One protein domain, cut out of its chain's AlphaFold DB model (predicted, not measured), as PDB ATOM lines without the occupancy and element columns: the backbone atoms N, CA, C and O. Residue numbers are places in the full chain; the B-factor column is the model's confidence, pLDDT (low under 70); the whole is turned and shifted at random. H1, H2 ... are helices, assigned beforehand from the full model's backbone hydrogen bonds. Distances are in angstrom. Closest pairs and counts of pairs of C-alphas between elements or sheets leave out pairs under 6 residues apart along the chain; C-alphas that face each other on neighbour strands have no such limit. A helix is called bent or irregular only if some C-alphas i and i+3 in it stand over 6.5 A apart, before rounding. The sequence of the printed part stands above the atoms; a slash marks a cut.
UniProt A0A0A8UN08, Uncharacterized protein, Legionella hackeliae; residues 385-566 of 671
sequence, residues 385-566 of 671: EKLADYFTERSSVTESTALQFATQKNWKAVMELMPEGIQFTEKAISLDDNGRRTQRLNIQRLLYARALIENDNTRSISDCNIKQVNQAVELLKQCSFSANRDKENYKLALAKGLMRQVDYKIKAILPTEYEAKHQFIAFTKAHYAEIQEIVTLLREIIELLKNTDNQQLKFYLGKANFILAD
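What this domain is: This is residues 385 to 566 of the 671 residues of an uncharacterized protein of Legionella hackeliae (UniProt A0A0A8UN08). You see a rod of aligned helices in three overlapping groups of three: H1, H2 and H3 at one end, H3, H4 and H5, the longest helix, in the middle, and H5, H7 and H8 next, with H3 and H5 each shared by two groups. Beyond H5 and H7, the short helix H6 extends the rod, and residues 513 to 519, of which 517 to 519 belong to H6, stick out there. The 182 printed residues hold eight named helices, H1 to H8 in chain order, and no named strand; the class is all helix. The whole is only just loose, close to compact, with a radius of gyration of the C-alphas of 19.4 A and spans of 71 by 33 by 29 A.

Where its parts are: Find C-alpha 484 at (278.830, 254.574, 465.925); from there H5, residues 484 to 508, runs 36.1 A to C-alpha 508 at (308.875, 274.625, 464.834). Before it come H4, residues 466 to 477, 16.4 A; H3, residues 435 to 457, 32.8 A; H2, residues 411 to 431, 30.5 A; and H1, residues 385 to 407, 32.1 A. After it come H6, residues 517 to 526, 14.9 A; H7, residues 528 to 545, 25.9 A; and H8, residues 551 to 566, 22.2 A, ending at C-alpha 566 at (309.641, 260.401, 457.323). H2 has a kink of 35 degrees near residue 418 and is only just irregular: C-alphas 416 and 419 are 6.8 A apart.

How they stand to each other: H1, H2, H3, H4, H5, H7 and H8 form an up-and-down bundle, each running against the one before it. H5 and H3 are the hubs, touching four helices each; they touch each other, closest at the C-alphas of Arg 450 and Ala 493, 5.7 A, at a shallow tilt of 34 degrees, only just short of steep. H5 touches H7, opposite ways at 18 degrees, a shallow tilt, with C-alphas 502 and 534 closest, 5.7 A. H5 touches H8 with residues 491 to 499 alone, closest at C-alphas 492 and 553, 6.1 A. H3 and H4 form a hairpin, C-alphas 449 and 472 closest at 4.2 A, as do H1 and H2, C-alphas 388 and 428 closest at 4.2 A. H6 touches no helix; it and H7 meet only through their link. In H1, H3, H4, H5 and H7 every O i to N i+4 pair is within hydrogen-bond range; in H2 14 of 17 are, in H6 4 of 6 and in H8 11 of 12.

The domain as a whole: Look for the two C-alphas farthest apart at Lys 386 and Ala 516, 71.5 A. The printed part has no cut, and no link is long. Residues 512 to 519 are under 70 in pLDDT; the mean of the printed part is 90.6.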
ATOM      1  N   GLU A 385     263.809 268.199 488.410       95.12
ATOM      2  CA  GLU A 385     263.542 267.685 487.062       95.12
ATOM      3  C   GLU A 385     263.013 268.801 486.152       95.12
ATOM      4  O   GLU A 385     263.592 269.057 485.098       95.12
ATOM      5  N   LYS A 386     262.002 269.562 486.599       96.25
ATOM      6  CA  LYS A 386     261.491 270.728 485.852       96.25
ATOM      7  C   LYS A 386     262.568 271.775 485.576       96.25
ATOM      8  O   LYS A 386     262.622 272.332 484.479       96.25
ATOM      9  N   LEU A 387     263.410 272.072 486.566       97.31
ATOM     10  CA  LEU A 387     264.493 273.038 486.407       97.31
ATOM     11  C   LEU A 387     265.572 272.516 485.440       97.31
ATOM     12  O   LEU A 387     266.071 273.268 484.599       97.31
ATOM     13  N   ALA A 388     265.901 271.226 485.519       96.75
ATOM     14  CA  ALA A 388     266.826 270.564 484.606       96.75
ATOM     15  C   ALA A 388     266.281 270.535 483.170       96.75
ATOM     16  O   ALA A 388     267.041 270.738 482.219       96.75
ATOM     17  N   ASP A 389     264.976 270.335 482.995       95.88
ATOM     18  CA  ASP A 389     264.305 270.349 481.695       95.88
ATOM     19  C   ASP A 389     264.316 271.734 481.052       95.88
ATOM     20  O   ASP A 389     264.647 271.837 479.870       95.88
ATOM     21  N   TYR A 390     264.093 272.803 481.825       97.06
ATOM     22  CA  TYR A 390     264.261 274.176 481.337       97.06
ATOM     23  C   TYR A 390     265.671 274.405 480.768       97.06
ATOM     24  O   TYR A 390     265.829 274.854 479.628       97.06
ATOM     25  N   PHE A 391     266.720 274.049 481.517       97.56
ATOM     26  CA  PHE A 391     268.089 274.195 481.015       97.56
ATOM     27  C   PHE A 391     268.383 273.254 479.837       97.56
ATOM     28  O   PHE A 391     269.097 273.636 478.907       97.56
ATOM     29  N   THR A 392     267.786 272.062 479.812       96.19
ATOM     30  CA  THR A 392     267.887 271.127 478.681       96.19
ATOM     31  C   THR A 392     267.253 271.713 477.413       96.19
ATOM     32  O   THR A 392     267.817 271.582 476.322       96.19
ATOM     33  N   GLU A 393     266.115 272.397 477.523       96.25
ATOM     34  CA  GLU A 393     265.451 273.077 476.408       96.25
ATOM     35  C   GLU A 393     266.300 274.241 475.882       96.25
ATOM     36  O   GLU A 393     266.604 274.291 474.688       96.25
ATOM     37  N   ARG A 394     266.784 275.119 476.772       96.81
ATOM     38  CA  ARG A 394     267.675 276.239 476.405       96.81
ATOM     39  C   ARG A 394     268.949 275.751 475.715       96.81
ATOM     40  O   ARG A 394     269.349 276.282 474.675       96.81
ATOM     41  N   SER A 395     269.534 274.682 476.244       96.12
ATOM     42  CA  SER A 395     270.663 273.980 475.640       96.12
ATOM     43  C   SER A 395     270.331 273.433 474.240       96.12
ATOM     44  O   SER A 395     271.106 273.629 473.306       96.12
ATOM     45  N   SER A 396     269.144 272.840 474.048       94.56
ATOM     46  CA  SER A 396     268.691 272.311 472.744       94.56
ATOM     47  C   SER A 396     268.590 273.394 471.672       94.56
ATOM     48  O   SER A 396     269.008 273.186 470.533       94.56
ATOM     49  N   VAL A 397     268.030 274.555 472.028       95.50
ATOM     50  CA  VAL A 397     267.899 275.705 471.118       95.50
ATOM     51  C   VAL A 397     269.280 276.200 470.689       95.50
ATOM     52  O   VAL A 397     269.525 276.445 469.503       95.50
ATOM     53  N   THR A 398     270.196 276.282 471.653       95.00
ATOM     54  CA  THR A 398     271.586 276.695 471.434       95.00
ATOM     55  C   THR A 398     272.309 275.721 470.501       95.00
ATOM     56  O   THR A 398     272.887 276.133 469.496       95.00
ATOM     57  N   GLU A 399     272.202 274.419 470.770       94.31
ATOM     58  CA  GLU A 399     272.798 273.357 469.955       94.31
ATOM     59  C   GLU A 399     272.241 273.339 468.525       94.31
ATOM     60  O   GLU A 399     273.008 273.270 467.566       94.31
ATOM     61  N   SER A 400     270.918 273.455 468.357       94.81
ATOM     62  CA  SER A 400     270.283 273.491 467.034       94.81
ATOM     63  C   SER A 400     270.786 274.670 466.196       94.81
ATOM     64  O   SER A 400     271.154 274.503 465.032       94.81
ATOM     65  N   THR A 401     270.882 275.849 466.811       95.38
ATOM     66  CA  THR A 401     271.396 277.064 466.164       95.38
ATOM     67  C   THR A 401     272.878 276.913 465.803       95.38
ATOM     68  O   THR A 401     273.293 277.226 464.685       95.38
ATOM     69  N   ALA A 402     273.684 276.348 466.704       95.62
ATOM     70  CA  ALA A 402     275.091 276.067 466.446       95.62
ATOM     71  C   ALA A 402     275.291 275.056 465.302       95.62
ATOM     72  O   ALA A 402     276.174 275.235 464.463       95.62
ATOM     73  N   LEU A 403     274.452 274.022 465.205       94.81
ATOM     74  CA  LEU A 403     274.487 273.063 464.096       94.81
ATOM     75  C   LEU A 403     274.151 273.717 462.745       94.81
ATOM     76  O   LEU A 403     274.759 273.371 461.725       94.81
ATOM     77  N   GLN A 404     273.234 274.690 462.718       95.69
ATOM     78  CA  GLN A 404     272.946 275.470 461.508       95.69
ATOM     79  C   GLN A 404     274.168 276.288 461.069       95.69
ATOM     80  O   GLN A 404     274.563 276.216 459.902       95.69
ATOM     81  N   PHE A 405     274.829 276.987 461.998       96.75
ATOM     82  CA  PHE A 405     276.067 277.714 461.697       96.75
ATOM     83  C   PHE A 405     277.197 276.787 461.239       96.75
ATOM     84  O   PHE A 405     277.898 277.105 460.276       96.75
ATOM     85  N   ALA A 406     277.340 275.614 461.858       93.62
ATOM     86  CA  ALA A 406     278.311 274.606 461.441       93.62
ATOM     87  C   ALA A 406     278.051 274.116 460.002       93.62
ATOM     88  O   ALA A 406     278.990 273.971 459.220       93.62
ATOM     89  N   THR A 407     276.783 273.923 459.624       93.94
ATOM     90  CA  THR A 407     276.381 273.535 458.256       93.94
ATOM     91  C   THR A 407     276.745 274.616 457.234       93.94
ATOM     92  O   THR A 407     277.162 274.308 456.120       93.94
ATOM     93  N   GLN A 408     276.671 275.885 457.634       94.00
ATOM     94  CA  GLN A 408     277.089 277.041 456.833       94.00
ATOM     95  C   GLN A 408     278.610 277.292 456.871       94.00
ATOM     96  O   GLN A 408     279.077 278.283 456.314       94.00
ATOM     97  N   LYS A 409     279.392 276.424 457.534       92.94
ATOM     98  CA  LYS A 409     280.833 276.595 457.796       92.94
ATOM     99  C   LYS A 409     281.180 277.901 458.541       92.94
ATOM    100  O   LYS A 409     282.322 278.357 458.492       92.94
ATOM    101  N   ASN A 410     280.227 278.489 459.267       95.12
ATOM    102  CA  ASN A 410     280.447 279.666 460.108       95.12
ATOM    103  C   ASN A 410     280.947 279.250 461.502       95.12
ATOM    104  O   ASN A 410     280.232 279.323 462.501       95.12
ATOM    105  N   TRP A 411     282.194 278.781 461.568       94.50
ATOM    106  CA  TRP A 411     282.784 278.227 462.791       94.50
ATOM    107  C   TRP A 411     282.951 279.250 463.915       94.50
ATOM    108  O   TRP A 411     282.836 278.892 465.084       94.50
ATOM    109  N   LYS A 412     283.155 280.528 463.573       94.19
ATOM    110  CA  LYS A 412     283.268 281.603 464.563       94.19
ATOM    111  C   LYS A 412     281.979 281.758 465.379       94.19
ATOM    112  O   LYS A 412     282.050 281.806 466.601       94.19
ATOM    113  N   ALA A 413     280.815 281.747 464.725       95.31
ATOM    114  CA  ALA A 413     279.529 281.821 465.421       95.31
ATOM    115  C   ALA A 413     279.279 280.596 466.321       95.31
ATOM    116  O   ALA A 413     278.756 280.730 467.423       95.31
ATOM    117  N   VAL A 414     279.710 279.401 465.896       96.69
ATOM    118  CA  VAL A 414     279.643 278.187 466.732       96.69
ATOM    119  C   VAL A 414     280.510 278.332 467.987       96.69
ATOM    120  O   VAL A 414     280.073 277.965 469.074       96.69
ATOM    121  N   MET A 415     281.721 278.884 467.854       95.06
ATOM    122  CA  MET A 415     282.628 279.114 468.985       95.06
ATOM    123  C   MET A 415     282.067 280.104 470.010       95.06
ATOM    124  O   MET A 415     282.305 279.929 471.200       95.06
ATOM    125  N   GLU A 416     281.349 281.135 469.563       95.19
ATOM    126  CA  GLU A 416     280.743 282.140 470.446       95.19
ATOM    127  C   GLU A 416     279.512 281.589 471.182       95.19
ATOM    128  O   GLU A 416     279.317 281.885 472.357       95.19
ATOM    129  N   LEU A 417     278.714 280.747 470.518       95.50
ATOM    130  CA  LEU A 417     277.432 280.264 471.033       95.50
ATOM    131  C   LEU A 417     277.543 279.011 471.920       95.50
ATOM    132  O   LEU A 417     276.861 278.885 472.935       95.50
ATOM    133  N   MET A 418     278.395 278.053 471.547       95.75
ATOM    134  CA  MET A 418     278.446 276.748 472.218       95.75
ATOM    135  C   MET A 418     278.844 276.760 473.702       95.75
ATOM    136  O   MET A 418     278.327 275.905 474.425       95.75
ATOM    137  N   PRO A 419     279.709 277.667 474.199       95.62
ATOM    138  CA  PRO A 419     280.011 277.738 475.628       95.62
ATOM    139  C   PRO A 419     278.763 277.910 476.504       95.62
ATOM    140  O   PRO A 419     278.666 277.273 477.549       95.62
ATOM    141  N   GLU A 420     277.783 278.706 476.063       95.19
ATOM    142  CA  GLU A 420     276.518 278.902 476.783       95.19
ATOM    143  C   GLU A 420     275.677 277.612 476.805       95.19
ATOM    144  O   GLU A 420     275.178 277.199 477.851       95.19
ATOM    145  N   GLY A 421     275.587 276.912 475.669       95.75
ATOM    146  CA  GLY A 421     274.874 275.633 475.569       95.75
ATOM    147  C   GLY A 421     275.473 274.551 476.471       95.75
ATOM    148  O   GLY A 421     274.738 273.840 477.158       95.75
ATOM    149  N   ILE A 422     276.809 274.488 476.529       96.31
ATOM    150  CA  ILE A 422     277.546 273.598 477.436       96.31
ATOM    151  C   ILE A 422     277.214 273.936 478.892       96.31
ATOM    152  O   ILE A 422     276.859 273.031 479.646       96.31
ATOM    153  N   GLN A 423     277.245 275.219 479.273       96.50
ATOM    154  CA  GLN A 423     276.887 275.645 480.630       96.50
ATOM    155  C   GLN A 423     275.454 275.247 480.994       96.50
ATOM    156  O   GLN A 423     275.225 274.744 482.092       96.50
ATOM    157  N   PHE A 424     274.483 275.416 480.093       97.19
ATOM    158  CA  PHE A 424     273.112 274.967 480.347       97.19
ATOM    159  C   PHE A 424     273.023 273.452 480.554       97.19
ATOM    160  O   PHE A 424     272.351 273.001 481.481       97.19
ATOM    161  N   THR A 425     273.725 272.653 479.749       96.38
ATOM    162  CA  THR A 425     273.749 271.196 479.936       96.38
ATOM    163  C   THR A 425     274.412 270.802 481.256       96.38
ATOM    164  O   THR A 425     273.905 269.924 481.947       96.38
ATOM    165  N   GLU A 426     275.500 271.467 481.648       95.56
ATOM    166  CA  GLU A 426     276.171 271.235 482.934       95.56
ATOM    167  C   GLU A 426     275.260 271.591 484.120       95.56
ATOM    168  O   GLU A 426     275.155 270.803 485.062       95.56
ATOM    169  N   LYS A 427     274.515 272.705 484.039       96.69
ATOM    170  CA  LYS A 427     273.466 273.035 485.020       96.69
ATOM    171  C   LYS A 427     272.418 271.923 485.097       96.69
ATOM    172  O   LYS A 427     272.106 271.468 486.194       96.69
ATOM    173  N   ALA A 428     271.920 271.448 483.955       96.69
ATOM    174  CA  ALA A 428     270.916 270.386 483.907       96.69
ATOM    175  C   ALA A 428     271.420 269.063 484.517       96.69
ATOM    176  O   ALA A 428     270.695 268.448 485.291       96.69
ATOM    177  N   ILE A 429     272.665 268.659 484.230       94.81
ATOM    178  CA  ILE A 429     273.297 267.462 484.820       94.81
ATOM    179  C   ILE A 429     273.460 267.615 486.331       94.81
ATOM    180  O   ILE A 429     273.218 266.666 487.068       94.81
ATOM    181  N   SER A 430     273.847 268.803 486.809       94.00
ATOM    182  CA  SER A 430     274.006 269.029 488.251       94.00
ATOM    183  C   SER A 430     272.695 268.887 489.030       94.00
ATOM    184  O   SER A 430     272.734 268.541 490.204       94.00
ATOM    185  N   LEU A 431     271.553 269.134 488.383       93.94
ATOM    186  CA  LEU A 431     270.222 269.056 488.986       93.94
ATOM    187  C   LEU A 431     269.624 267.648 488.915       93.94
ATOM    188  O   LEU A 431     269.034 267.185 489.885       93.94
ATOM    189  N   ASP A 432     269.768 266.988 487.766       91.94
ATOM    190  CA  ASP A 432     269.296 265.627 487.523       91.94
ATOM    191  C   ASP A 432     270.229 264.956 486.496       91.94
ATOM    192  O   ASP A 432     270.176 265.220 485.287       91.94
ATOM    193  N   ASP A 433     271.141 264.114 486.983       88.12
ATOM    194  CA  ASP A 433     272.077 263.394 486.124       88.12
ATOM    195  C   ASP A 433     271.400 262.157 485.535       88.12
ATOM    196  O   ASP A 433     271.166 261.148 486.203       88.12
ATOM    197  N   ASN A 434     271.127 262.228 484.236       86.81
ATOM    198  CA  ASN A 434     270.740 261.068 483.461       86.81
ATOM    199  C   ASN A 434     271.666 260.893 482.254       86.81
ATOM    200  O   ASN A 434     272.212 261.845 481.685       86.81
ATOM    201  N   GLY A 435     271.802 259.641 481.806       85.81
ATOM    202  CA  GLY A 435     272.711 259.292 480.712       85.81
ATOM    203  C   GLY A 435     272.451 260.060 479.408       85.81
ATOM    204  O   GLY A 435     273.382 260.262 478.629       85.81
ATOM    205  N   ARG A 436     271.219 260.547 479.175       88.50
ATOM    206  CA  ARG A 436     270.887 261.356 477.988       88.50
ATOM    207  C   ARG A 436     271.526 262.745 478.051       88.50
ATOM    208  O   ARG A 436     272.062 263.198 477.040       88.50
ATOM    209  N   ARG A 437     271.501 263.411 479.212       91.44
ATOM    210  CA  ARG A 437     272.129 264.732 479.396       91.44
ATOM    211  C   ARG A 437     273.652 264.640 479.295       91.44
ATOM    212  O   ARG A 437     274.257 265.446 478.591       91.44
ATOM    213  N   THR A 438     274.253 263.592 479.860       90.56
ATOM    214  CA  THR A 438     275.692 263.313 479.700       90.56
ATOM    215  C   THR A 438     276.076 263.059 478.237       90.56
ATOM    216  O   THR A 438     277.052 263.624 477.740       90.56
ATOM    217  N   GLN A 439     275.281 262.281 477.491       89.19
ATOM    218  CA  GLN A 439     275.517 262.083 476.057       89.19
ATOM    219  C   GLN A 439     275.432 263.404 475.277       89.19
ATOM    220  O   GLN A 439     276.263 263.660 474.405       89.19
ATOM    221  N   ARG A 440     274.462 264.264 475.606       90.31
ATOM    222  CA  ARG A 440     274.329 265.584 474.982       90.31
ATOM    223  C   ARG A 440     275.526 266.486 475.271       90.31
ATOM    224  O   ARG A 440     276.038 267.104 474.343       90.31
ATOM    225  N   LEU A 441     276.020 266.511 476.509       94.06
ATOM    226  CA  LEU A 441     277.225 267.267 476.860       94.06
ATOM    227  C   LEU A 441     278.412 266.864 475.973       94.06
ATOM    228  O   LEU A 441     279.119 267.727 475.457       94.06
ATOM    229  N   ASN A 442     278.587 265.563 475.727       92.88
ATOM    230  CA  ASN A 442     279.642 265.064 474.843       92.88
ATOM    231  C   ASN A 442     279.446 265.508 473.383       92.88
ATOM    232  O   ASN A 442     280.412 265.911 472.737       92.88
ATOM    233  N   ILE A 443     278.212 265.499 472.864       91.44
ATOM    234  CA  ILE A 443     277.896 266.007 471.514       91.44
ATOM    235  C   ILE A 443     278.240 267.499 471.398       91.44
ATOM    236  O   ILE A 443     278.851 267.930 470.418       91.44
ATOM    237  N   GLN A 444     277.908 268.288 472.417       94.19
ATOM    238  CA  GLN A 444     278.162 269.726 472.441       94.19
ATOM    239  C   GLN A 444     279.651 270.055 472.557       94.19
ATOM    240  O   GLN A 444     280.154 270.909 471.824       94.19
ATOM    241  N   ARG A 445     280.381 269.332 473.415       95.19
ATOM    242  CA  ARG A 445     281.845 269.431 473.513       95.19
ATOM    243  C   ARG A 445     282.517 269.059 472.195       95.19
ATOM    244  O   ARG A 445     283.412 269.779 471.759       95.19
ATOM    245  N   LEU A 446     282.045 268.008 471.517       94.94
ATOM    246  CA  LEU A 446     282.511 267.640 470.178       94.94
ATOM    247  C   LEU A 446     282.258 268.754 469.157       94.94
ATOM    248  O   LEU A 446     283.169 269.103 468.407       94.94
ATOM    249  N   LEU A 447     281.054 269.334 469.126       95.06
ATOM    250  CA  LEU A 447     280.718 270.420 468.202       95.06
ATOM    251  C   LEU A 447     281.590 271.661 468.440       95.06
ATOM    252  O   LEU A 447     282.123 272.230 467.486       95.06
ATOM    253  N   TYR A 448     281.784 272.043 469.702       97.06
ATOM    254  CA  TYR A 448     282.631 273.172 470.078       97.06
ATOM    255  C   TYR A 448     284.107 272.928 469.735       97.06
ATOM    256  O   TYR A 448     284.734 273.753 469.068       97.06
ATOM    257  N   ALA A 449     284.653 271.765 470.103       96.62
ATOM    258  CA  ALA A 449     286.028 271.393 469.779       96.62
ATOM    259  C   ALA A 449     286.263 271.336 468.263       96.62
ATOM    260  O   ALA A 449     287.276 271.828 467.764       96.62
ATOM    261  N   ARG A 450     285.295 270.808 467.505       95.12
ATOM    262  CA  ARG A 450     285.338 270.833 466.041       95.12
ATOM    263  C   ARG A 450     285.382 272.265 465.514       95.12
ATOM    264  O   ARG A 450     286.184 272.537 464.630       95.12
ATOM    265  N   ALA A 451     284.570 273.178 466.045       96.06
ATOM    266  CA  ALA A 451     284.582 274.572 465.608       96.06
ATOM    267  C   ALA A 451     285.933 275.256 465.863       96.06
ATOM    268  O   ALA A 451     286.432 275.944 464.974       96.06
ATOM    269  N   LEU A 452     286.561 275.006 467.020       96.19
ATOM    270  CA  LEU A 452     287.912 275.494 467.327       96.19
ATOM    271  C   LEU A 452     288.940 275.011 466.290       96.19
ATOM    272  O   LEU A 452     289.719 275.812 465.775       96.19
ATOM    273  N   ILE A 453     288.907 273.719 465.946       95.44
ATOM    274  CA  ILE A 453     289.839 273.103 464.990       95.44
ATOM    275  C   ILE A 453     289.582 273.592 463.559       95.44
ATOM    276  O   ILE A 453     290.518 273.976 462.863       95.44
ATOM    277  N   GLU A 454     288.330 273.599 463.098       93.62
ATOM    278  CA  GLU A 454     288.003 273.986 461.719       93.62
ATOM    279  C   GLU A 454     288.224 275.482 461.472       93.62
ATOM    280  O   GLU A 454     288.666 275.867 460.390       93.62
ATOM    281  N   ASN A 455     287.987 276.329 462.477       92.31
ATOM    282  CA  ASN A 455     288.338 277.742 462.404       92.31
ATOM    283  C   ASN A 455     289.857 277.932 462.253       92.31
ATOM    284  O   ASN A 455     290.289 278.732 461.421       92.31
ATOM    285  N   ASP A 456     290.672 277.172 462.995       91.50
ATOM    286  CA  ASP A 456     292.132 277.234 462.864       91.50
ATOM    287  C   ASP A 456     292.645 276.644 461.541       91.50
ATOM    288  O   ASP A 456     293.565 277.194 460.943       91.50
ATOM    289  N   ASN A 457     292.008 275.594 461.015       86.00
ATOM    290  CA  ASN A 457     292.375 274.974 459.735       86.00
ATOM    291  C   ASN A 457     292.275 275.931 458.531       86.00
ATOM    292  O   ASN A 457     292.886 275.668 457.493       86.00
ATOM    293  N   THR A 458     291.527 277.036 458.646       84.12
ATOM    294  CA  THR A 458     291.501 278.092 457.615       84.12
ATOM    295  C   THR A 458     292.779 278.937 457.579       84.12
ATOM    296  O   THR A 458     293.026 279.633 456.594       84.12
ATOM    297  N   ARG A 459     293.607 278.866 458.627       86.31
ATOM    298  CA  ARG A 459     294.844 279.632 458.786       86.31
ATOM    299  C   ARG A 459     296.051 278.848 458.286       86.31
ATOM    300  O   ARG A 459     296.089 277.613 458.344       86.31
ATOM    301  N   SER A 460     297.081 279.576 457.861       86.06
ATOM    302  CA  SER A 460     298.398 278.984 457.629       86.06
ATOM    303  C   SER A 460     298.920 278.340 458.921       86.06
ATOM    304  O   SER A 460     298.507 278.724 460.016       86.06
ATOM    305  N   ILE A 461     299.824 277.362 458.821       86.44
ATOM    306  CA  ILE A 461     300.395 276.750 460.030       86.44
ATOM    307  C   ILE A 461     301.215 277.756 460.858       86.44
ATOM    308  O   ILE A 461     301.307 277.621 462.073       86.44
ATOM    309  N   SER A 462     301.749 278.798 460.213       83.50
ATOM    310  CA  SER A 462     302.461 279.902 460.863       83.50
ATOM    311  C   SER A 462     301.551 280.772 461.736       83.50
ATOM    312  O   SER A 462     302.016 281.304 462.738       83.50
ATOM    313  N   ASP A 463     300.260 280.862 461.400       87.75
ATOM    314  CA  ASP A 463     299.254 281.646 462.137       87.75
ATOM    315  C   ASP A 463     298.348 280.761 463.021       87.75
ATOM    316  O   ASP A 463     297.279 281.189 463.476       87.75
ATOM    317  N   CYS A 464     298.751 279.504 463.232       90.44
ATOM    318  CA  CYS A 464     298.021 278.518 464.020       90.44
ATOM    319  C   CYS A 464     297.872 278.977 465.477       90.44
ATOM    320  O   CYS A 464     298.850 279.213 466.191       90.44
ATOM    321  N   ASN A 465     296.636 279.023 465.967       93.12
ATOM    322  CA  ASN A 465     296.336 279.239 467.373       93.12
ATOM    323  C   ASN A 465     296.431 277.919 468.143       93.12
ATOM    324  O   ASN A 465     295.426 277.310 468.520       93.12
ATOM    325  N   ILE A 466     297.665 277.492 468.414       93.38
ATOM    326  CA  ILE A 466     297.940 276.212 469.079       93.38
ATOM    327  C   ILE A 466     297.239 276.077 470.442       93.38
ATOM    328  O   ILE A 466     296.828 274.982 470.812       93.38
ATOM    329  N   LYS A 467     297.013 277.183 471.168       95.25
ATOM    330  CA  LYS A 467     296.284 277.162 472.448       95.25
ATOM    331  C   LYS A 467     294.836 276.687 472.276       95.25
ATOM    332  O   LYS A 467     294.379 275.860 473.058       95.25
ATOM    333  N   GLN A 468     294.137 277.169 471.245       94.06
ATOM    334  CA  GLN A 468     292.766 276.737 470.938       94.06
ATOM    335  C   GLN A 468     292.714 275.287 470.452       94.06
ATOM    336  O   GLN A 468     291.805 274.551 470.831       94.06
ATOM    337  N   VAL A 469     293.696 274.858 469.656       95.56
ATOM    338  CA  VAL A 469     293.795 273.461 469.203       95.56
ATOM    339  C   VAL A 469     294.021 272.523 470.393       95.56
ATOM    340  O   VAL A 469     293.331 271.512 470.505       95.56
ATOM    341  N   ASN A 470     294.918 272.877 471.320       95.50
ATOM    342  CA  ASN A 470     295.157 272.099 472.539       95.50
ATOM    343  C   ASN A 470     293.887 271.987 473.393       95.50
ATOM    344  O   ASN A 470     293.512 270.882 473.775       95.50
ATOM    345  N   GLN A 471     293.184 273.103 473.609       95.38
ATOM    346  CA  GLN A 471     291.904 273.114 474.322       95.38
ATOM    347  C   GLN A 471     290.873 272.185 473.660       95.38
ATOM    348  O   GLN A 471     290.175 271.439 474.343       95.38
ATOM    349  N   ALA A 472     290.778 272.202 472.328       96.31
ATOM    350  CA  ALA A 472     289.867 271.333 471.591       96.31
ATOM    351  C   ALA A 472     290.213 269.845 471.773       96.31
ATOM    352  O   ALA A 472     289.321 269.034 472.016       96.31
ATOM    353  N   VAL A 473     291.497 269.484 471.693       96.25
ATOM    354  CA  VAL A 473     291.966 268.104 471.896       96.25
ATOM    355  C   VAL A 473     291.686 267.628 473.324       96.25
ATOM    356  O   VAL A 473     291.194 266.516 473.500       96.25
ATOM    357  N   GLU A 474     291.937 268.458 474.336       95.56
ATOM    358  CA  GLU A 474     291.629 268.132 475.736       95.56
ATOM    359  C   GLU A 474     290.130 267.893 475.957       95.56
ATOM    360  O   GLU A 474     289.754 266.887 476.560       95.56
ATOM    361  N   LEU A 475     289.270 268.758 475.409       93.88
ATOM    362  CA  LEU A 475     287.814 268.584 475.464       93.88
ATOM    363  C   LEU A 475     287.368 267.277 474.801       93.88
ATOM    364  O   LEU A 475     286.534 266.556 475.348       93.88
ATOM    365  N   LEU A 476     287.938 266.949 473.638       94.69
ATOM    366  CA  LEU A 476     287.637 265.706 472.929       94.69
ATOM    367  C   LEU A 476     288.055 264.486 473.756       94.69
ATOM    368  O   LEU A 476     287.259 263.561 473.891       94.69
ATOM    369  N   LYS A 477     289.238 264.498 474.380       92.62
ATOM    370  CA  LYS A 477     289.722 263.391 475.229       92.62
ATOM    371  C   LYS A 477     288.821 263.108 476.442       92.62
ATOM    372  O   LYS A 477     288.845 261.996 476.959       92.62
ATOM    373  N   GLN A 478     288.014 264.077 476.876       90.31
ATOM    374  CA  GLN A 478     287.034 263.910 477.957       90.31
ATOM    375  C   GLN A 478     285.687 263.330 477.488       90.31
ATOM    376  O   GLN A 478     284.840 263.008 478.319       90.31
ATOM    377  N   CYS A 479     285.455 263.218 476.177       90.38
ATOM    378  CA  CYS A 479     284.181 262.769 475.625       90.38
ATOM    379  C   CYS A 479     284.125 261.242 475.467       90.38
ATOM    380  O   CYS A 479     285.100 260.594 475.087       90.38
ATOM    381  N   SER A 480     282.938 260.666 475.665       85.12
ATOM    382  CA  SER A 480     282.656 259.253 475.400       85.12
ATOM    383  C   SER A 480     281.373 259.093 474.579       85.12
ATOM    384  O   SER A 480     280.355 259.737 474.838       85.12
ATOM    385  N   PHE A 481     281.419 258.240 473.553       84.44
ATOM    386  CA  PHE A 481     280.308 258.051 472.615       84.44
ATOM    387  C   PHE A 481     279.938 256.575 472.500       84.44
ATOM    388  O   PHE A 481     280.795 255.727 472.241       84.44
ATOM    389  N   SER A 482     278.647 256.281 472.662       72.88
ATOM    390  CA  SER A 482     278.062 254.947 472.487       72.88
ATOM    391  C   SER A 482     277.586 254.695 471.049       72.88
ATOM    392  O   SER A 482     277.630 253.560 470.581       72.88
ATOM    393  N   ALA A 483     277.168 255.740 470.327       72.38
ATOM    394  CA  ALA A 483     276.691 255.642 468.949       72.38
ATOM    395  C   ALA A 483     277.845 255.633 467.930       72.38
ATOM    396  O   ALA A 483     278.754 256.464 467.992       72.38
ATOM    397  N   ASN A 484     277.774 254.740 466.935       71.62
ATOM    398  CA  ASN A 484     278.830 254.574 465.925       71.62
ATOM    399  C   ASN A 484     279.102 255.853 465.112       71.62
ATOM    400  O   ASN A 484     280.260 256.200 464.899       71.62
ATOM    401  N   ARG A 485     278.056 256.587 464.704       75.62
ATOM    402  CA  ARG A 485     278.208 257.822 463.913       75.62
ATOM    403  C   ARG A 485     278.936 258.922 464.691       75.62
ATOM    404  O   ARG A 485     279.845 259.555 464.159       75.62
ATOM    405  N   ASP A 486     278.565 259.129 465.951       81.12
ATOM    406  CA  ASP A 486     279.197 260.143 466.800       81.12
ATOM    407  C   ASP A 486     280.637 259.760 467.133       81.12
ATOM    408  O   ASP A 486     281.520 260.613 467.145       81.12
ATOM    409  N   LYS A 487     280.901 258.457 467.291       85.69
ATOM    410  CA  LYS A 487     282.246 257.913 467.482       85.69
ATOM    411  C   LYS A 487     283.160 258.170 466.280       85.69
ATOM    412  O   LYS A 487     284.327 258.496 466.482       85.69
ATOM    413  N   GLU A 488     282.664 258.057 465.048       88.50
ATOM    414  CA  GLU A 488     283.450 258.407 463.852       88.50
ATOM    415  C   GLU A 488     283.720 259.910 463.752       88.50
ATOM    416  O   GLU A 488     284.865 260.309 463.538       88.50
ATOM    417  N   ASN A 489     282.701 260.748 463.974       89.06
ATOM    418  CA  ASN A 489     282.861 262.206 463.984       89.06
ATOM    419  C   ASN A 489     283.854 262.662 465.063       89.06
ATOM    420  O   ASN A 489     284.683 263.537 464.814       89.06
ATOM    421  N   TYR A 490     283.798 262.041 466.242       93.69
ATOM    422  CA  TYR A 490     284.756 262.227 467.323       93.69
ATOM    423  C   TYR A 490     286.179 261.863 466.898       93.69
ATOM    424  O   TYR A 490     287.079 262.694 467.016       93.69
ATOM    425  N   LYS A 491     286.383 260.653 466.356       93.31
ATOM    426  CA  LYS A 491     287.699 260.211 465.869       93.31
ATOM    427  C   LYS A 491     288.250 261.164 464.815       93.31
ATOM    428  O   LYS A 491     289.437 261.470 464.849       93.31
ATOM    429  N   LEU A 492     287.398 261.657 463.916       93.00
ATOM    430  CA  LEU A 492     287.790 262.603 462.875       93.00
ATOM    431  C   LEU A 492     288.227 263.940 463.471       93.00
ATOM    432  O   LEU A 492     289.296 264.433 463.122       93.00
ATOM    433  N   ALA A 493     287.431 264.518 464.372       94.56
ATOM    434  CA  ALA A 493     287.773 265.775 465.031       94.56
ATOM    435  C   ALA A 493     289.070 265.648 465.845       94.56
ATOM    436  O   ALA A 493     289.948 266.501 465.731       94.56
ATOM    437  N   LEU A 494     289.232 264.558 466.602       95.81
ATOM    438  CA  LEU A 494     290.434 264.316 467.397       95.81
ATOM    439  C   LEU A 494     291.666 264.112 466.510       95.81
ATOM    440  O   LEU A 494     292.682 264.764 466.732       95.81
ATOM    441  N   ALA A 495     291.568 263.291 465.459       95.19
ATOM    442  CA  ALA A 495     292.656 263.102 464.502       95.19
ATOM    443  C   ALA A 495     293.047 264.411 463.802       95.19
ATOM    444  O   ALA A 495     294.236 264.683 463.647       95.19
ATOM    445  N   LYS A 496     292.071 265.250 463.429       94.69
ATOM    446  CA  LYS A 496     292.320 266.590 462.878       94.69
ATOM    447  C   LYS A 496     293.089 267.478 463.853       94.69
ATOM    448  O   LYS A 496     294.074 268.092 463.451       94.69
ATOM    449  N   GLY A 497     292.660 267.537 465.114       95.75
ATOM    450  CA  GLY A 497     293.314 268.334 466.153       95.75
ATOM    451  C   GLY A 497     294.744 267.869 466.433       95.75
ATOM    452  O   GLY A 497     295.668 268.677 466.381       95.75
ATOM    453  N   LEU A 498     294.940 266.561 466.638       96.81
ATOM    454  CA  LEU A 498     296.264 265.964 466.846       96.81
ATOM    455  C   LEU A 498     297.178 266.194 465.629       96.81
ATOM    456  O   LEU A 498     298.329 266.591 465.785       96.81
ATOM    457  N   MET A 499     296.664 266.021 464.406       95.25
ATOM    458  CA  MET A 499     297.440 266.273 463.185       95.25
ATOM    459  C   MET A 499     297.820 267.752 463.047       95.25
ATOM    460  O   MET A 499     298.928 268.065 462.622       95.25
ATOM    461  N   ARG A 500     296.943 268.677 463.455       94.06
ATOM    462  CA  ARG A 500     297.255 270.111 463.465       94.06
ATOM    463  C   ARG A 500     298.357 270.453 464.474       94.06
ATOM    464  O   ARG A 500     299.219 271.273 464.165       94.06
ATOM    465  N   GLN A 501     298.376 269.800 465.642       95.50
ATOM    466  CA  GLN A 501     299.482 269.907 466.607       95.50
ATOM    467  C   GLN A 501     300.796 269.378 466.018       95.50
ATOM    468  O   GLN A 501     301.834 270.018 466.188       95.50
ATOM    469  N   VAL A 502     300.748 268.243 465.311       95.19
ATOM    470  CA  VAL A 502     301.903 267.677 464.597       95.19
ATOM    471  C   VAL A 502     302.427 268.665 463.557       95.19
ATOM    472  O   VAL A 502     303.605 269.001 463.603       95.19
ATOM    473  N   ASP A 503     301.566 269.192 462.681       90.69
ATOM    474  CA  ASP A 503     301.959 270.156 461.644       90.69
ATOM    475  C   ASP A 503     302.628 271.406 462.266       90.69
ATOM    476  O   ASP A 503     303.648 271.886 461.766       90.69
ATOM    477  N   TYR A 504     302.099 271.910 463.390       92.31
ATOM    478  CA  TYR A 504     302.653 273.070 464.103       92.31
ATOM    479  C   TYR A 504     304.031 272.764 464.696       92.31
ATOM    480  O   TYR A 504     304.968 273.550 464.546       92.31
ATOM    481  N   LYS A 505     304.172 271.605 465.348       91.62
ATOM    482  CA  LYS A 505     305.441 271.174 465.944       91.62
ATOM    483  C   LYS A 505     306.498 270.895 464.880       91.62
ATOM    484  O   LYS A 505     307.620 271.352 465.043       91.62
ATOM    485  N   ILE A 506     306.135 270.246 463.768       89.06
ATOM    486  CA  ILE A 506     307.026 270.040 462.615       89.06
ATOM    487  C   ILE A 506     307.548 271.379 462.104       89.06
ATOM    488  O   ILE A 506     308.751 271.521 461.896       89.06
ATOM    489  N   LYS A 507     306.675 272.387 461.961       84.81
ATOM    490  CA  LYS A 507     307.094 273.731 461.543       84.81
ATOM    491  C   LYS A 507     308.119 274.344 462.504       84.81
ATOM    492  O   LYS A 507     309.038 275.017 462.040       84.81
ATOM    493  N   ALA A 508     307.966 274.116 463.808       84.06
ATOM    494  CA  ALA A 508     308.875 274.625 464.834       84.06
ATOM    495  C   ALA A 508     310.256 273.944 464.829       84.06
ATOM    496  O   ALA A 508     311.220 274.555 465.281       84.06
ATOM    497  N   ILE A 509     310.362 272.722 464.296       84.62
ATOM    498  CA  ILE A 509     311.615 271.948 464.223       84.62
ATOM    499  C   ILE A 509     312.201 271.871 462.803       84.62
ATOM    500  O   ILE A 509     313.012 270.989 462.515       84.62
ATOM    501  N   LEU A 510     311.804 272.767 461.894       80.75
ATOM    502  CA  LEU A 510     312.450 272.869 460.583       80.75
ATOM    503  C   LEU A 510     313.844 273.505 460.722       80.75
ATOM    504  O   LEU A 510     313.955 274.561 461.354       80.75
ATOM    505  N   PRO A 511     314.894 272.938 460.098       75.94
ATOM    506  CA  PRO A 511     316.223 273.544 460.100       75.94
ATOM    507  C   PRO A 511     316.215 274.980 459.550       75.94
ATOM    508  O   PRO A 511     315.581 275.277 458.532       75.94
ATOM    509  N   THR A 512     316.932 275.889 460.215       68.06
ATOM    510  CA  THR A 512     316.990 277.310 459.836       68.06
ATOM    511  C   THR A 512     317.925 277.587 458.661       68.06
ATOM    512  O   THR A 512     317.685 278.550 457.928       68.06
ATOM    513  N   GLU A 513     318.927 276.730 458.454       67.19
ATOM    514  CA  GLU A 513     319.964 276.829 457.420       67.19
ATOM    515  C   GLU A 513     320.150 275.479 456.692       67.19
ATOM    516  O   GLU A 513     319.784 274.420 457.209       67.19
ATOM    517  N   TYR A 514     320.677 275.510 455.461       67.12
ATOM    518  CA  TYR A 514     321.061 274.312 454.703       67.12
ATOM    519  C   TYR A 514     322.522 273.978 455.032       67.12
ATOM    520  O   TYR A 514     323.443 274.489 454.399       67.12
ATOM    521  N   GLU A 515     322.736 273.194 456.088       59.44
ATOM    522  CA  GLU A 515     324.054 273.001 456.705       59.44
ATOM    523  C   GLU A 515     324.644 271.590 456.512       59.44
ATOM    524  O   GLU A 515     323.938 270.608 456.274       59.44
ATOM    525  N   ALA A 516     325.975 271.478 456.623       55.38
ATOM    526  CA  ALA A 516     326.717 270.227 456.460       55.38
ATOM    527  C   ALA A 516     326.416 269.211 457.586       55.38
ATOM    528  O   ALA A 516     326.148 269.566 458.733       55.38
ATOM    529  N   LYS A 517     326.551 267.914 457.270       56.47
ATOM    530  CA  LYS A 517     326.172 266.727 458.075       56.47
ATOM    531  C   LYS A 517     326.484 266.766 459.590       56.47
ATOM    532  O   LYS A 517     325.777 266.125 460.361       56.47
ATOM    533  N   HIS A 518     327.513 267.491 460.043       52.62
ATOM    534  CA  HIS A 518     327.867 267.603 461.468       52.62
ATOM    535  C   HIS A 518     326.961 268.546 462.277       52.62
ATOM    536  O   HIS A 518     326.696 268.264 463.445       52.62
ATOM    537  N   GLN A 519     326.449 269.623 461.676       65.31
ATOM    538  CA  GLN A 519     325.535 270.556 462.349       65.31
ATOM    539  C   GLN A 519     324.132 269.948 462.506       65.31
ATOM    540  O   GLN A 519     323.450 270.185 463.501       65.31
ATOM    541  N   PHE A 520     323.765 269.035 461.604       75.69
ATOM    542  CA  PHE A 520     322.507 268.297 461.659       75.69
ATOM    543  C   PHE A 520     322.386 267.371 462.888       75.69
ATOM    544  O   PHE A 520     321.347 267.344 463.536       75.69
ATOM    545  N   ILE A 521     323.457 266.668 463.289       77.81
ATOM    546  CA  ILE A 521     323.444 265.811 464.496       77.81
ATOM    547  C   ILE A 521     323.223 266.646 465.768       77.81
ATOM    548  O   ILE A 521     322.480 266.242 466.666       77.81
ATOM    549  N   ALA A 522     323.864 267.815 465.851       80.81
ATOM    550  CA  ALA A 522     323.692 268.732 466.974       80.81
ATOM    551  C   ALA A 522     322.266 269.305 467.022       80.81
ATOM    552  O   ALA A 522     321.673 269.341 468.100       80.81
ATOM    553  N   PHE A 523     321.701 269.664 465.864       83.75
ATOM    554  CA  PHE A 523     320.309 270.099 465.724       83.75
ATOM    555  C   PHE A 523     319.326 269.030 466.223       83.75
ATOM    556  O   PHE A 523     318.511 269.306 467.102       83.75
ATOM    557  N   THR A 524     319.455 267.784 465.751       84.62
ATOM    558  CA  THR A 524     318.606 266.663 466.191       84.62
ATOM    559  C   THR A 524     318.671 266.456 467.701       84.62
ATOM    560  O   THR A 524     317.647 266.237 468.343       84.62
ATOM    561  N   LYS A 525     319.868 266.548 468.297       85.94
ATOM    562  CA  LYS A 525     320.041 266.405 469.749       85.94
ATOM    563  C   LYS A 525     319.394 267.556 470.523       85.94
ATOM    564  O   LYS A 525     318.824 267.311 471.583       85.94
ATOM    565  N   ALA A 526     319.484 268.785 470.014       87.25
ATOM    566  CA  ALA A 526     318.897 269.964 470.646       87.25
ATOM    567  C   ALA A 526     317.358 269.932 470.643       87.25
ATOM    568  O   ALA A 526     316.755 270.381 471.611       87.25
ATOM    569  N   HIS A 527     316.748 269.356 469.602       89.12
ATOM    570  CA  HIS A 527     315.291 269.274 469.424       89.12
ATOM    571  C   HIS A 527     314.703 267.880 469.703       89.12
ATOM    572  O   HIS A 527     313.585 267.565 469.289       89.12
ATOM    573  N   TYR A 528     315.459 267.001 470.369       90.06
ATOM    574  CA  TYR A 528     315.063 265.602 470.553       90.06
ATOM    575  C   TYR A 528     313.737 265.460 471.315       90.06
ATOM    576  O   TYR A 528     312.927 264.599 470.974       90.06
ATOM    577  N   ALA A 529     313.493 266.306 472.321       90.88
ATOM    578  CA  ALA A 529     312.256 266.268 473.100       90.88
ATOM    579  C   ALA A 529     311.031 266.581 472.226       90.88
ATOM    580  O   ALA A 529     310.061 265.825 472.225       90.88
ATOM    581  N   GLU A 530     311.104 267.634 471.412       90.88
ATOM    582  CA  GLU A 530     310.044 268.032 470.489       90.88
ATOM    583  C   GLU A 530     309.800 266.971 469.408       90.88
ATOM    584  O   GLU A 530     308.649 266.680 469.075       90.88
ATOM    585  N   ILE A 531     310.866 266.344 468.897       91.56
ATOM    586  CA  ILE A 531     310.770 265.226 467.946       91.56
ATOM    587  C   ILE A 531     310.034 264.038 468.585       91.56
ATOM    588  O   ILE A 531     309.120 263.482 467.973       91.56
ATOM    589  N   GLN A 532     310.373 263.671 469.825       92.56
ATOM    590  CA  GLN A 532     309.702 262.576 470.538       92.56
ATOM    591  C   GLN A 532     308.228 262.879 470.836       92.56
ATOM    592  O   GLN A 532     307.380 261.984 470.754       92.56
ATOM    593  N   GLU A 533     307.884 264.134 471.123       93.88
ATOM    594  CA  GLU A 533     306.487 264.549 471.262       93.88
ATOM    595  C   GLU A 533     305.710 264.381 469.949       93.88
ATOM    596  O   GLU A 533     304.586 263.875 469.965       93.88
ATOM    597  N   ILE A 534     306.303 264.747 468.805       95.06
ATOM    598  CA  ILE A 534     305.683 264.536 467.488       95.06
ATOM    599  C   ILE A 534     305.472 263.043 467.222       95.06
ATOM    600  O   ILE A 534     304.371 262.643 466.842       95.06
ATOM    601  N   VAL A 535     306.490 262.211 467.466       93.88
ATOM    602  CA  VAL A 535     306.397 260.747 467.330       93.88
ATOM    603  C   VAL A 535     305.266 260.188 468.198       93.88
ATOM    604  O   VAL A 535     304.472 259.369 467.733       93.88
ATOM    605  N   THR A 536     305.141 260.664 469.438       95.25
ATOM    606  CA  THR A 536     304.079 260.241 470.363       95.25
ATOM    607  C   THR A 536     302.691 260.601 469.832       95.25
ATOM    608  O   THR A 536     301.814 259.738 469.789       95.25
ATOM    609  N   LEU A 537     302.499 261.838 469.360       96.50
ATOM    610  CA  LEU A 537     301.231 262.285 468.772       96.50
ATOM    611  C   LEU A 537     300.870 261.486 467.511       96.50
ATOM    612  O   LEU A 537     299.721 261.088 467.335       96.50
ATOM    613  N   LEU A 538     301.845 261.207 466.644       96.50
ATOM    614  CA  LEU A 538     301.637 260.405 465.436       96.50
ATOM    615  C   LEU A 538     301.205 258.975 465.772       96.50
ATOM    616  O   LEU A 538     300.254 258.469 465.175       96.50
ATOM    617  N   ARG A 539     301.847 258.342 466.759       95.25
ATOM    618  CA  ARG A 539     301.442 257.016 467.252       95.25
ATOM    619  C   ARG A 539     300.041 257.035 467.863       95.25
ATOM    620  O   ARG A 539     299.273 256.108 467.617       95.25
ATOM    621  N   GLU A 540     299.686 258.094 468.592       96.38
ATOM    622  CA  GLU A 540     298.330 258.282 469.126       96.38
ATOM    623  C   GLU A 540     297.287 258.324 467.995       96.38
ATOM    624  O   GLU A 540     296.271 257.630 468.069       96.38
ATOM    625  N   ILE A 541     297.557 259.062 466.909       97.25
ATOM    626  CA  ILE A 541     296.678 259.107 465.727       97.25
ATOM    627  C   ILE A 541     296.574 257.726 465.066       97.25
ATOM    628  O   ILE A 541     295.472 257.291 464.731       97.25
ATOM    629  N   ILE A 542     297.697 257.028 464.877       96.31
ATOM    630  CA  ILE A 542     297.717 255.704 464.237       96.31
ATOM    631  C   ILE A 542     296.864 254.708 465.029       96.31
ATOM    632  O   ILE A 542     296.034 254.020 464.437       96.31
ATOM    633  N   GLU A 543     297.012 254.659 466.354       95.75
ATOM    634  CA  GLU A 543     296.237 253.740 467.192       95.75
ATOM    635  C   GLU A 543     294.748 254.125 467.236       95.75
ATOM    636  O   GLU A 543     293.882 253.259 467.093       95.75
ATOM    637  N   LEU A 544     294.422 255.422 467.326       94.56
ATOM    638  CA  LEU A 544     293.038 255.925 467.292       94.56
ATOM    639  C   LEU A 544     292.280 255.476 466.027       94.56
ATOM    640  O   LEU A 544     291.073 255.180 466.071       94.56
ATOM    641  N   LEU A 545     292.988 255.454 464.894       95.38
ATOM    642  CA  LEU A 545     292.440 255.219 463.557       95.38
ATOM    643  C   LEU A 545     292.689 253.806 463.026       95.38
ATOM    644  O   LEU A 545     292.240 253.478 461.925       95.38
ATOM    645  N   LYS A 546     293.356 252.950 463.801       90.50
ATOM    646  CA  LYS A 546     293.621 251.559 463.440       90.50
ATOM    647  C   LYS A 546     292.323 250.838 463.072       90.50
ATOM    648  O   LYS A 546     291.314 250.949 463.771       90.50
ATOM    649  N   ASN A 547     292.361 250.099 461.964       87.75
ATOM    650  CA  ASN A 547     291.228 249.346 461.409       87.75
ATOM    651  C   ASN A 547     290.003 250.202 461.031       87.75
ATOM    652  O   ASN A 547     288.882 249.701 461.024       87.75
ATOM    653  N   THR A 548     290.176 251.497 460.753       89.69
ATOM    654  CA  THR A 548     289.077 252.312 460.225       89.69
ATOM    655  C   THR A 548     288.800 251.995 458.757       89.69
ATOM    656  O   THR A 548     289.731 251.887 457.961       89.69
ATOM    657  N   ASP A 549     287.520 251.917 458.388       86.50
ATOM    658  CA  ASP A 549     287.077 251.819 456.991       86.50
ATOM    659  C   ASP A 549     286.657 253.164 456.388       86.50
ATOM    660  O   ASP A 549     286.536 253.288 455.168       86.50
ATOM    661  N   ASN A 550     286.497 254.196 457.220       89.12
ATOM    662  CA  ASN A 550     286.094 255.529 456.789       89.12
ATOM    663  C   ASN A 550     287.224 256.200 455.985       89.12
ATOM    664  O   ASN A 550     288.336 256.377 456.484       89.12
ATOM    665  N   GLN A 551     286.929 256.615 454.749       88.25
ATOM    666  CA  GLN A 551     287.920 257.174 453.822       88.25
ATOM    667  C   GLN A 551     288.601 258.447 454.355       88.25
ATOM    668  O   GLN A 551     289.809 258.612 454.190       88.25
ATOM    669  N   GLN A 552     287.867 259.325 455.050       88.94
ATOM    670  CA  GLN A 552     288.450 260.538 455.638       88.94
ATOM    671  C   GLN A 552     289.390 260.208 456.802       88.94
ATOM    672  O   GLN A 552     290.426 260.847 456.958       88.94
ATOM    673  N   LEU A 553     289.063 259.195 457.608       92.06
ATOM    674  CA  LEU A 553     289.952 258.727 458.672       92.06
ATOM    675  C   LEU A 553     291.182 258.009 458.100       92.06
ATOM    676  O   LEU A 553     292.292 258.241 458.577       92.06
ATOM    677  N   LYS A 554     291.017 257.210 457.036       93.12
ATOM    678  CA  LYS A 554     292.129 256.571 456.312       93.12
ATOM    679  C   LYS A 554     293.142 257.589 455.794       93.12
ATOM    680  O   LYS A 554     294.338 257.342 455.895       93.12
ATOM    681  N   PHE A 555     292.684 258.754 455.339       91.12
ATOM    682  CA  PHE A 555     293.565 259.852 454.946       91.12
ATOM    683  C   PHE A 555     294.491 260.306 456.091       91.12
ATOM    684  O   PHE A 555     295.711 260.352 455.920       91.12
ATOM    685  N   TYR A 556     293.941 260.579 457.281       93.88
ATOM    686  CA  TYR A 556     294.743 260.964 458.451       93.88
ATOM    687  C   TYR A 556     295.638 259.826 458.949       93.88
ATOM    688  O   TYR A 556     296.775 260.083 459.340       93.88
ATOM    689  N   LEU A 557     295.163 258.578 458.884       95.50
ATOM    690  CA  LEU A 557     295.962 257.392 459.195       95.50
ATOM    691  C   LEU A 557     297.164 257.268 458.247       95.50
ATOM    692  O   LEU A 557     298.285 257.048 458.704       95.50
ATOM    693  N   GLY A 558     296.951 257.439 456.940       93.50
ATOM    694  CA  GLY A 558     298.012 257.406 455.936       93.50
ATOM    695  C   GLY A 558     299.026 258.528 456.133       93.50
ATOM    696  O   GLY A 558     300.224 258.260 456.187       93.50
ATOM    697  N   LYS A 559     298.552 259.768 456.333       94.06
ATOM    698  CA  LYS A 559     299.409 260.926 456.644       94.06
ATOM    699  C   LYS A 559     300.246 260.681 457.906       94.06
ATOM    700  O   LYS A 559     301.448 260.916 457.881       94.06
ATOM    701  N   ALA A 560     299.647 260.169 458.983       95.94
ATOM    702  CA  ALA A 560     300.368 259.913 460.229       95.94
ATOM    703  C   ALA A 560     301.454 258.833 460.075       95.94
ATOM    704  O   ALA A 560     302.579 259.034 460.526       95.94
ATOM    705  N   ASN A 561     301.146 257.718 459.399       94.81
ATOM    706  CA  ASN A 561     302.133 256.671 459.112       94.81
ATOM    707  C   ASN A 561     303.283 257.198 458.245       94.81
ATOM    708  O   ASN A 561     304.444 256.930 458.544       94.81
ATOM    709  N   PHE A 562     302.972 257.974 457.205       92.88
ATOM    710  CA  PHE A 562     303.993 258.535 456.326       92.88
ATOM    711  C   PHE A 562     304.909 259.495 457.086       92.88
ATOM    712  O   PHE A 562     306.118 259.311 457.066       92.88
ATOM    713  N   ILE A 563     304.346 260.478 457.799       92.31
ATOM    714  CA  ILE A 563     305.133 261.464 458.553       92.31
ATOM    715  C   ILE A 563     305.985 260.785 459.630       92.31
ATOM    716  O   ILE A 563     307.122 261.196 459.843       92.31
ATOM    717  N   LEU A 564     305.470 259.741 460.286       93.44
ATOM    718  CA  LEU A 564     306.246 258.984 461.265       93.44
ATOM    719  C   LEU A 564     307.468 258.328 460.611       93.44
ATOM    720  O   LEU A 564     308.578 258.510 461.099       93.44
ATOM    721  N   ALA A 565     307.287 257.636 459.483       90.94
ATOM    722  CA  ALA A 565     308.401 257.064 458.725       90.94
ATOM    723  C   ALA A 565     309.410 258.142 458.291       90.94
ATOM    724  O   ALA A 565     310.624 257.945 458.349       90.94
ATOM    725  N   ASP A 566     308.887 259.295 457.885       88.25
ATOM    726  CA  ASP A 566     309.641 260.401 457.323       88.25
ATOM    727  C   ASP A 566     310.524 261.123 458.347       88.25
ATOM    728  O   ASP A 566     311.702 261.371 458.087       88.25
TER     729      ASP A 566